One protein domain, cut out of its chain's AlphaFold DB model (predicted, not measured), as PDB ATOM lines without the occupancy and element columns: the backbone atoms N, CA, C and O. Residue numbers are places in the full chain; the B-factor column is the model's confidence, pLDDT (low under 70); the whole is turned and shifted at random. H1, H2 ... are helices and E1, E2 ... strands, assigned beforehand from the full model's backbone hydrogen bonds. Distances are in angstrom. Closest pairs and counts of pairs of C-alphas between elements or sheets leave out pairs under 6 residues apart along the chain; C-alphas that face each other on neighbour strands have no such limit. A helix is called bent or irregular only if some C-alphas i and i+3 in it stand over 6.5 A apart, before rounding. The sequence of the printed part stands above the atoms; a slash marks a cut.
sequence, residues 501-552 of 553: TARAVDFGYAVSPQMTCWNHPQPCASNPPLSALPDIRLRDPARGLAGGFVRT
ATOM      1  N   THR A 501      56.780 -26.928 -30.637       83.31
ATOM      2  CA  THR A 501      55.438 -26.648 -31.137       83.31
ATOM      3  C   THR A 501      54.437 -27.025 -30.062       83.31
ATOM      4  O   THR A 501      54.375 -28.178 -29.635       83.31
ATOM      5  N   ALA A 502      53.614 -26.066 -29.668       84.44
ATOM      6  CA  ALA A 502      52.483 -26.285 -28.791       84.44
ATOM      7  C   ALA A 502      51.181 -25.906 -29.502       84.44
ATOM      8  O   ALA A 502      51.168 -25.259 -30.555       84.44
ATOM      9  N   ARG A 503      50.060 -26.362 -28.948       84.06
ATOM     10  CA  ARG A 503      48.742 -26.196 -29.555       84.06
ATOM     11  C   ARG A 503      47.745 -25.723 -28.506       84.06
ATOM     12  O   ARG A 503      47.624 -26.330 -27.447       84.06
ATOM     13  N   ALA A 504      47.078 -24.618 -28.809       85.12
ATOM     14  CA  ALA A 504      45.856 -24.188 -28.150       85.12
ATOM     15  C   ALA A 504      44.652 -24.871 -28.824       85.12
ATOM     16  O   ALA A 504      44.825 -25.705 -29.714       85.12
ATOM     17  N   VAL A 505      43.425 -24.533 -28.432       86.50
ATOM     18  CA  VAL A 505      42.221 -25.254 -28.887       86.50
ATOM     19  C   VAL A 505      42.105 -25.285 -30.416       86.50
ATOM     20  O   VAL A 505      41.887 -26.344 -31.004       86.50
ATOM     21  N   ASP A 506      42.313 -24.143 -31.070       89.06
ATOM     22  CA  ASP A 506      42.124 -23.962 -32.513       89.06
ATOM     23  C   ASP A 506      43.324 -23.318 -33.237       89.06
ATOM     24  O   ASP A 506      43.237 -23.056 -34.434       89.06
ATOM     25  N   PHE A 507      44.470 -23.128 -32.570       89.81
ATOM     26  CA  PHE A 507      45.697 -22.617 -33.204       89.81
ATOM     27  C   PHE A 507      46.985 -23.216 -32.615       89.81
ATOM     28  O   PHE A 507      47.032 -23.631 -31.457       89.81
ATOM     29  N   GLY A 508      48.045 -23.272 -33.426       88.12
ATOM     30  CA  GLY A 508      49.395 -23.660 -33.000       88.12
ATOM     31  C   GLY A 508      50.251 -22.446 -32.643       88.12
ATOM     32  O   GLY A 508      50.039 -21.362 -33.184       88.12
ATOM     33  N   TYR A 509      51.218 -22.623 -31.747       89.38
ATOM     34  CA  TYR A 509      52.171 -21.584 -31.357       89.38
ATOM     35  C   TYR A 509      53.533 -22.192 -31.017       89.38
ATOM     36  O   TYR A 509      53.638 -23.372 -30.682       89.38
ATOM     37  N   ALA A 510      54.582 -21.379 -31.112       87.88
ATOM     38  CA  ALA A 510      55.921 -21.785 -30.709       87.88
ATOM     39  C   ALA A 510      56.191 -21.439 -29.245       87.88
ATOM     40  O   ALA A 510      55.800 -20.375 -28.758       87.88
ATOM     41  N   VAL A 511      56.912 -22.322 -28.565       84.38
ATOM     42  CA  VAL A 511      57.363 -22.141 -27.187       84.38
ATOM     43  C   VAL A 511      58.878 -22.108 -27.165       84.38
ATOM     44  O   VAL A 511      59.529 -23.047 -27.618       84.38
ATOM     45  N   SER A 512      59.434 -21.028 -26.619       80.38
ATOM     46  CA  SER A 512      60.870 -20.903 -26.377       80.38
ATOM     47  C   SER A 512      61.223 -21.393 -24.966       80.38
ATOM     48  O   SER A 512      60.794 -20.765 -23.987       80.38
ATOM     49  N   PRO A 513      62.038 -22.456 -24.819       69.44
ATOM     50  CA  PRO A 513      62.602 -22.887 -23.540       69.44
ATOM     51  C   PRO A 513      63.570 -21.859 -22.937       69.44
ATOM     52  O   PRO A 513      63.860 -21.924 -21.747       69.44
ATOM     53  N   GLN A 514      64.091 -20.926 -23.743       68.81
ATOM     54  CA  GLN A 514      65.066 -19.914 -23.323       68.81
ATOM     55  C   GLN A 514      64.419 -18.590 -22.884       68.81
ATOM     56  O   GLN A 514      65.122 -17.597 -22.735       68.81
ATOM     57  N   MET A 515      63.095 -18.546 -22.681       71.38
ATOM     58  CA  MET A 515      62.356 -17.324 -22.317       71.38
ATOM     59  C   MET A 515      62.418 -16.186 -23.352       71.38
ATOM     60  O   MET A 515      61.981 -15.074 -23.059       71.38
ATOM     61  N   THR A 516      62.882 -16.441 -24.577       78.75
ATOM     62  CA  THR A 516      63.036 -15.415 -25.619       78.75
ATOM     63  C   THR A 516      62.457 -15.878 -26.948       78.75
ATOM     64  O   THR A 516      62.857 -16.909 -27.485       78.75
ATOM     65  N   CYS A 517      61.527 -15.103 -27.498       80.19
ATOM     66  CA  CYS A 517      60.940 -15.356 -28.808       80.19
ATOM     67  C   CYS A 517      61.737 -14.732 -29.951       80.19
ATOM     68  O   CYS A 517      61.726 -15.298 -31.042       80.19
ATOM     69  N   TRP A 518      62.456 -13.628 -29.707       83.19
ATOM     70  CA  TRP A 518      63.199 -12.905 -30.751       83.19
ATOM     71  C   TRP A 518      62.347 -12.749 -32.020       83.19
ATOM     72  O   TRP A 518      61.132 -12.578 -31.915       83.19
ATOM     73  N   ASN A 519      62.955 -12.837 -33.206       80.50
ATOM     74  CA  ASN A 519      62.298 -12.667 -34.497       80.50
ATOM     75  C   ASN A 519      61.511 -13.893 -34.997       80.50
ATOM     76  O   ASN A 519      61.334 -14.057 -36.202       80.50
ATOM     77  N   HIS A 520      61.028 -14.763 -34.103       85.06
ATOM     78  CA  HIS A 520      60.145 -15.855 -34.519       85.06
ATOM     79  C   HIS A 520      58.862 -15.314 -35.155       85.06
ATOM     80  O   HIS A 520      58.316 -14.327 -34.652       85.06
ATOM     81  N   PRO A 521      58.309 -15.976 -36.186       88.00
ATOM     82  CA  PRO A 521      56.939 -15.731 -36.605       88.00
ATOM     83  C   PRO A 521      55.941 -15.854 -35.445       88.00
ATOM     84  O   PRO A 521      56.025 -16.746 -34.599       88.00
ATOM     85  N   GLN A 522      54.972 -14.947 -35.395       90.00
ATOM     86  CA  GLN A 522      53.908 -15.014 -34.398       90.00
ATOM     87  C   GLN A 522      52.929 -16.162 -34.732       90.00
ATOM     88  O   GLN A 522      52.695 -16.429 -35.911       90.00
ATOM     89  N   PRO A 523      52.346 -16.845 -33.727       90.56
ATOM     90  CA  PRO A 523      52.453 -16.563 -32.299       90.56
ATOM     91  C   PRO A 523      53.610 -17.333 -31.632       90.56
ATOM     92  O   PRO A 523      53.770 -18.541 -31.818       90.56
ATOM     93  N   CYS A 524      54.396 -16.634 -30.807       87.75
ATOM     94  CA  CYS A 524      55.436 -17.227 -29.963       87.75
ATOM     95  C   CYS A 524      55.266 -16.813 -28.497       87.75
ATOM     96  O   CYS A 524      54.969 -15.652 -28.206       87.75
ATOM     97  N   ALA A 525      55.495 -17.754 -27.581       82.12
ATOM     98  CA  ALA A 525      55.499 -17.515 -26.144       82.12
ATOM     99  C   ALA A 525      56.836 -17.927 -25.497       82.12
ATOM    100  O   ALA A 525      57.420 -18.969 -25.800       82.12
ATOM    101  N   SER A 526      57.313 -17.096 -24.572       73.00
ATOM    102  CA  SER A 526      58.458 -17.364 -23.697       73.00
ATOM    103  C   SER A 526      58.017 -18.139 -22.444       73.00
ATOM    104  O   SER A 526      57.110 -17.707 -21.734       73.00
ATOM    105  N   ASN A 527      58.643 -19.289 -22.173       61.78
ATOM    106  CA  ASN A 527      58.303 -20.228 -21.083       61.78
ATOM    107  C   ASN A 527      59.092 -19.882 -19.803       61.78
ATOM    108  O   ASN A 527      60.297 -19.762 -19.991       61.78
ATOM    109  N   PRO A 528      58.581 -19.776 -18.541       54.88
ATOM    110  CA  PRO A 528      58.248 -20.980 -17.740       54.88
ATOM    111  C   PRO A 528      57.329 -20.730 -16.493       54.88
ATOM    112  O   PRO A 528      56.802 -19.634 -16.313       54.88
ATOM    113  N   PRO A 529      57.279 -21.666 -15.519       47.03
ATOM    114  CA  PRO A 529      56.376 -22.815 -15.406       47.03
ATOM    115  C   PRO A 529      54.957 -22.421 -14.939       47.03
ATOM    116  O   PRO A 529      54.809 -21.458 -14.198       47.03
ATOM    117  N   LEU A 530      53.940 -23.208 -15.311       39.44
ATOM    118  CA  LEU A 530      52.690 -23.505 -14.571       39.44
ATOM    119  C   LEU A 530      51.632 -23.943 -15.595       39.44
ATOM    120  O   LEU A 530      50.927 -23.110 -16.137       39.44
ATOM    121  N   SER A 531      51.568 -25.241 -15.891       40.09
ATOM    122  CA  SER A 531      50.337 -26.059 -15.926       40.09
ATOM    123  C   SER A 531      48.999 -25.580 -16.547       40.09
ATOM    124  O   SER A 531      48.051 -26.348 -16.459       40.09
ATOM    125  N   ALA A 532      48.852 -24.411 -17.165       51.03
ATOM    126  CA  ALA A 532      47.644 -23.978 -17.867       51.03
ATOM    127  C   ALA A 532      47.902 -22.625 -18.549       51.03
ATOM    128  O   ALA A 532      47.692 -21.573 -17.942       51.03
ATOM    129  N   LEU A 533      48.227 -22.609 -19.849       56.81
ATOM    130  CA  LEU A 533      47.487 -21.623 -20.638       56.81
ATOM    131  C   LEU A 533      46.018 -21.963 -20.364       56.81
ATOM    132  O   LEU A 533      45.678 -23.147 -20.464       56.81
ATOM    133  N   PRO A 534      45.168 -21.009 -19.943       58.16
ATOM    134  CA  PRO A 534      43.741 -21.285 -19.911       58.16
ATOM    135  C   PRO A 534      43.372 -21.872 -21.272       58.16
ATOM    136  O   PRO A 534      44.020 -21.532 -22.262       58.16
ATOM    137  N   ASP A 535      42.393 -22.773 -21.334       80.06
ATOM    138  CA  ASP A 535      41.910 -23.272 -22.618       80.06
ATOM    139  C   ASP A 535      41.471 -22.053 -23.446       80.06
ATOM    140  O   ASP A 535      40.386 -21.505 -23.252       80.06
ATOM    141  N   ILE A 536      42.366 -21.553 -24.298       88.81
ATOM    142  CA  ILE A 536      42.173 -20.360 -25.108       88.81
ATOM    143  C   ILE A 536      41.906 -20.796 -26.532       88.81
ATOM    144  O   ILE A 536      42.493 -21.752 -27.043       88.81
ATOM    145  N   ARG A 537      41.019 -20.052 -27.172       92.75
ATOM    146  CA  ARG A 537      40.691 -20.198 -28.581       92.75
ATOM    147  C   ARG A 537      40.685 -18.841 -29.261       92.75
ATOM    148  O   ARG A 537      40.619 -17.803 -28.591       92.75
ATOM    149  N   LEU A 538      40.707 -18.846 -30.585       95.19
ATOM    150  CA  LEU A 538      40.495 -17.637 -31.359       95.19
ATOM    151  C   LEU A 538      39.087 -17.102 -31.088       95.19
ATOM    152  O   LEU A 538      38.082 -17.823 -31.099       95.19
ATOM    153  N   ARG A 539      39.013 -15.798 -30.827       95.44
ATOM    154  CA  ARG A 539      37.747 -15.079 -30.676       95.44
ATOM    155  C   ARG A 539      36.978 -15.063 -31.996       95.44
ATOM    156  O   ARG A 539      35.765 -15.250 -31.991       95.44
ATOM    157  N   ASP A 540      37.694 -14.836 -33.094       95.81
ATOM    158  CA  ASP A 540      37.177 -14.838 -34.460       95.81
ATOM    159  C   ASP A 540      38.126 -15.652 -35.359       95.81
ATOM    160  O   ASP A 540      39.135 -15.118 -35.833       95.81
ATOM    161  N   PRO A 541      37.830 -16.947 -35.589       94.31
ATOM    162  CA  PRO A 541      38.672 -17.820 -36.402       94.31
ATOM    163  C   PRO A 541      38.858 -17.344 -37.848       94.31
ATOM    164  O   PRO A 541      39.911 -17.593 -38.431       94.31
ATOM    165  N   ALA A 542      37.887 -16.623 -38.426       95.69
ATOM    166  CA  ALA A 542      37.978 -16.137 -39.806       95.69
ATOM    167  C   ALA A 542      39.044 -15.041 -39.966       95.69
ATOM    168  O   ALA A 542      39.625 -14.883 -41.038       95.69
ATOM    169  N   ARG A 543      39.331 -14.304 -38.886       93.88
ATOM    170  CA  ARG A 543      40.374 -13.269 -38.832       93.88
ATOM    171  C   ARG A 543      41.710 -13.779 -38.285       93.88
ATOM    172  O   ARG A 543      42.653 -12.994 -38.164       93.88
ATOM    173  N   GLY A 544      41.809 -15.064 -37.940       94.62
ATOM    174  CA  GLY A 544      43.008 -15.651 -37.345       94.62
ATOM    175  C   GLY A 544      43.443 -14.918 -36.069       94.62
ATOM    176  O   GLY A 544      42.619 -14.500 -35.258       94.62
ATOM    177  N   LEU A 545      44.753 -14.701 -35.912       94.69
ATOM    178  CA  LEU A 545      45.331 -14.022 -34.743       94.69
ATOM    179  C   LEU A 545      44.844 -12.573 -34.564       94.69
ATOM    180  O   LEU A 545      44.731 -12.100 -33.433       94.69
ATOM    181  N   ALA A 546      44.501 -11.878 -35.656       94.88
ATOM    182  CA  ALA A 546      43.940 -10.526 -35.596       94.88
ATOM    183  C   ALA A 546      42.544 -10.497 -34.948       94.88
ATOM    184  O   ALA A 546      42.103  -9.453 -34.469       94.88
ATOM    185  N   GLY A 547      41.841 -11.636 -34.940       93.88
ATOM    186  CA  GLY A 547      40.541 -11.793 -34.295       93.88
ATOM    187  C   GLY A 547      40.604 -11.700 -32.770       93.88
ATOM    188  O   GLY A 547      39.609 -11.342 -32.136       93.88
ATOM    189  N   GLY A 548      41.775 -11.956 -32.178       95.25
ATOM    190  CA  GLY A 548      41.989 -11.964 -30.735       95.25
ATOM    191  C   GLY A 548      41.699 -13.314 -30.078       95.25
ATOM    192  O   GLY A 548      41.425 -14.310 -30.745       95.25
ATOM    193  N   PHE A 549      41.748 -13.332 -28.749       95.06
ATOM    194  CA  PHE A 549      41.735 -14.540 -27.926       95.06
ATOM    195  C   PHE A 549      40.631 -14.485 -26.867       95.06
ATOM    196  O   PHE A 549      40.341 -13.426 -26.301       95.06
ATOM    197  N   VAL A 550      40.027 -15.639 -26.586       94.81
ATOM    198  CA  VAL A 550      39.050 -15.832 -25.503       94.81
ATOM    199  C   VAL A 550      39.276 -17.164 -24.796       94.81
ATOM    200  O   VAL A 550      39.764 -18.116 -25.404       94.81
ATOM    201  N   ARG A 551      38.876 -17.251 -23.528       91.06
ATOM    202  CA  ARG A 551      38.760 -18.514 -22.787       91.06
ATOM    203  C   ARG A 551      37.615 -19.357 -23.351       91.06
ATOM    204  O   ARG A 551      36.613 -18.820 -23.828       91.06
ATOM    205  N   THR A 552      37.743 -20.676 -23.294       83.88
ATOM    206  CA  THR A 552      36.676 -21.611 -23.677       83.88
ATOM    207  C   THR A 552      35.600 -21.775 -22.609       83.88
ATOM    208  O   THR A 552      34.492 -22.181 -22.964       83.88
TER     209      THR A 552
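This is residues 501 to 552 of the 553 residues of an uncharacterized protein of Betaproteobacteria bacterium (UniProt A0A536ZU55). Two small parts sit toward the two ends of an only just flat outline: a short, three-stranded sheet of E1, E2 and E3 with wide unnamed loops running from it, and a compact little unit in which E4 and E5 pair side by side and the small helix H1 caps the end where E4 leaves and E5 begins. The loop of residues 527 to 535 joins them in a wide arc, and the turn of the hairpin E1 and E2 also reaches toward the second part. The printed part has 52 residues, with one named helix and five named strands in the order E1 E2 E3 E4 H1 E5; the larger sheet has the order E1, E2, E3 and is mixed, and the sheet of E4 and E5 is antiparallel. The class is mixed, helices and strands, with 24 of the 52 residues, under half, in named elements. The whole is only just compact, close to loose, with a radius of gyration of the C-alphas of 11.4 A and spans of 31 by 26 by 14 A.

E1, residues 501 to 503, and E2, residues 508 to 512, are antiparallel neighbours and form a hairpin, with 134 degrees between their directions. The C-alphas of Arg 503 and Gly 508 face each other at 4.3 A, and N 502 and O 509 are within hydrogen-bond range at 2.9 A. E3, residues 524 to 526, is the parallel neighbour of E2, at 34 degrees. N 525 and O 510 are 2.9 A apart and N 512 and O 525 are 3.0 A apart, both within hydrogen-bond range. The pairing is staggered: E2 pairs with E1 over residues 508 to 510 and with E3 over residues 510 to 512. E2 is the inner strand, and E1 and E3 are the edge strands and are apart. E4, residues 536 to 538, and E5, residues 549 to 551, are antiparallel neighbours at 139 degrees, with N 537 and O 550 within hydrogen-bond range at 2.9 A. H1, residues 541 to 547, comes closest to E4 with the C-alphas of Gly 547 and Leu 538, 6.5 A apart. In H1, 0 of 3 O i to N i+4 pairs are within hydrogen-bond range, while 3 of 4 O i to N i+3 pairs are. Each of E1, E2 and E3 is apart from E4, H1 and E5, and H1 is not on the sheet of E1, E2 and E3.

E1 begins at C-alpha 501 at (55.438, -26.648, -31.137) and is 6.9 A from first to last C-alpha. E2, the longest strand, measures 13.5 A and ends at C-alpha 512 at (60.870, -20.903, -26.377). E3 and E4 each measure 7.0 A. H1 measures 6.7 A and is irregular, with C-alphas 542 and 545 9.2 A apart. E5 measures 7.1 A and ends at C-alpha 551 at (38.760, -18.514, -22.787).

The C-alphas farthest apart in the domain are those of Gln 514 and Ala 542, at 31.9 A, and the first and last printed C-alphas are 20.8 A apart. The printed part has no cut. The link from E2 to E3, 11 residues, is long; that from E3 to E4, 9 residues, is short; the links from E1 to E2, E4 to H1 and H1 to E5 are tight. The mean pLDDT of the printed part is 81.5, and the model's confidence is low, under 70, at residues 513 to 514 and 527 to 534.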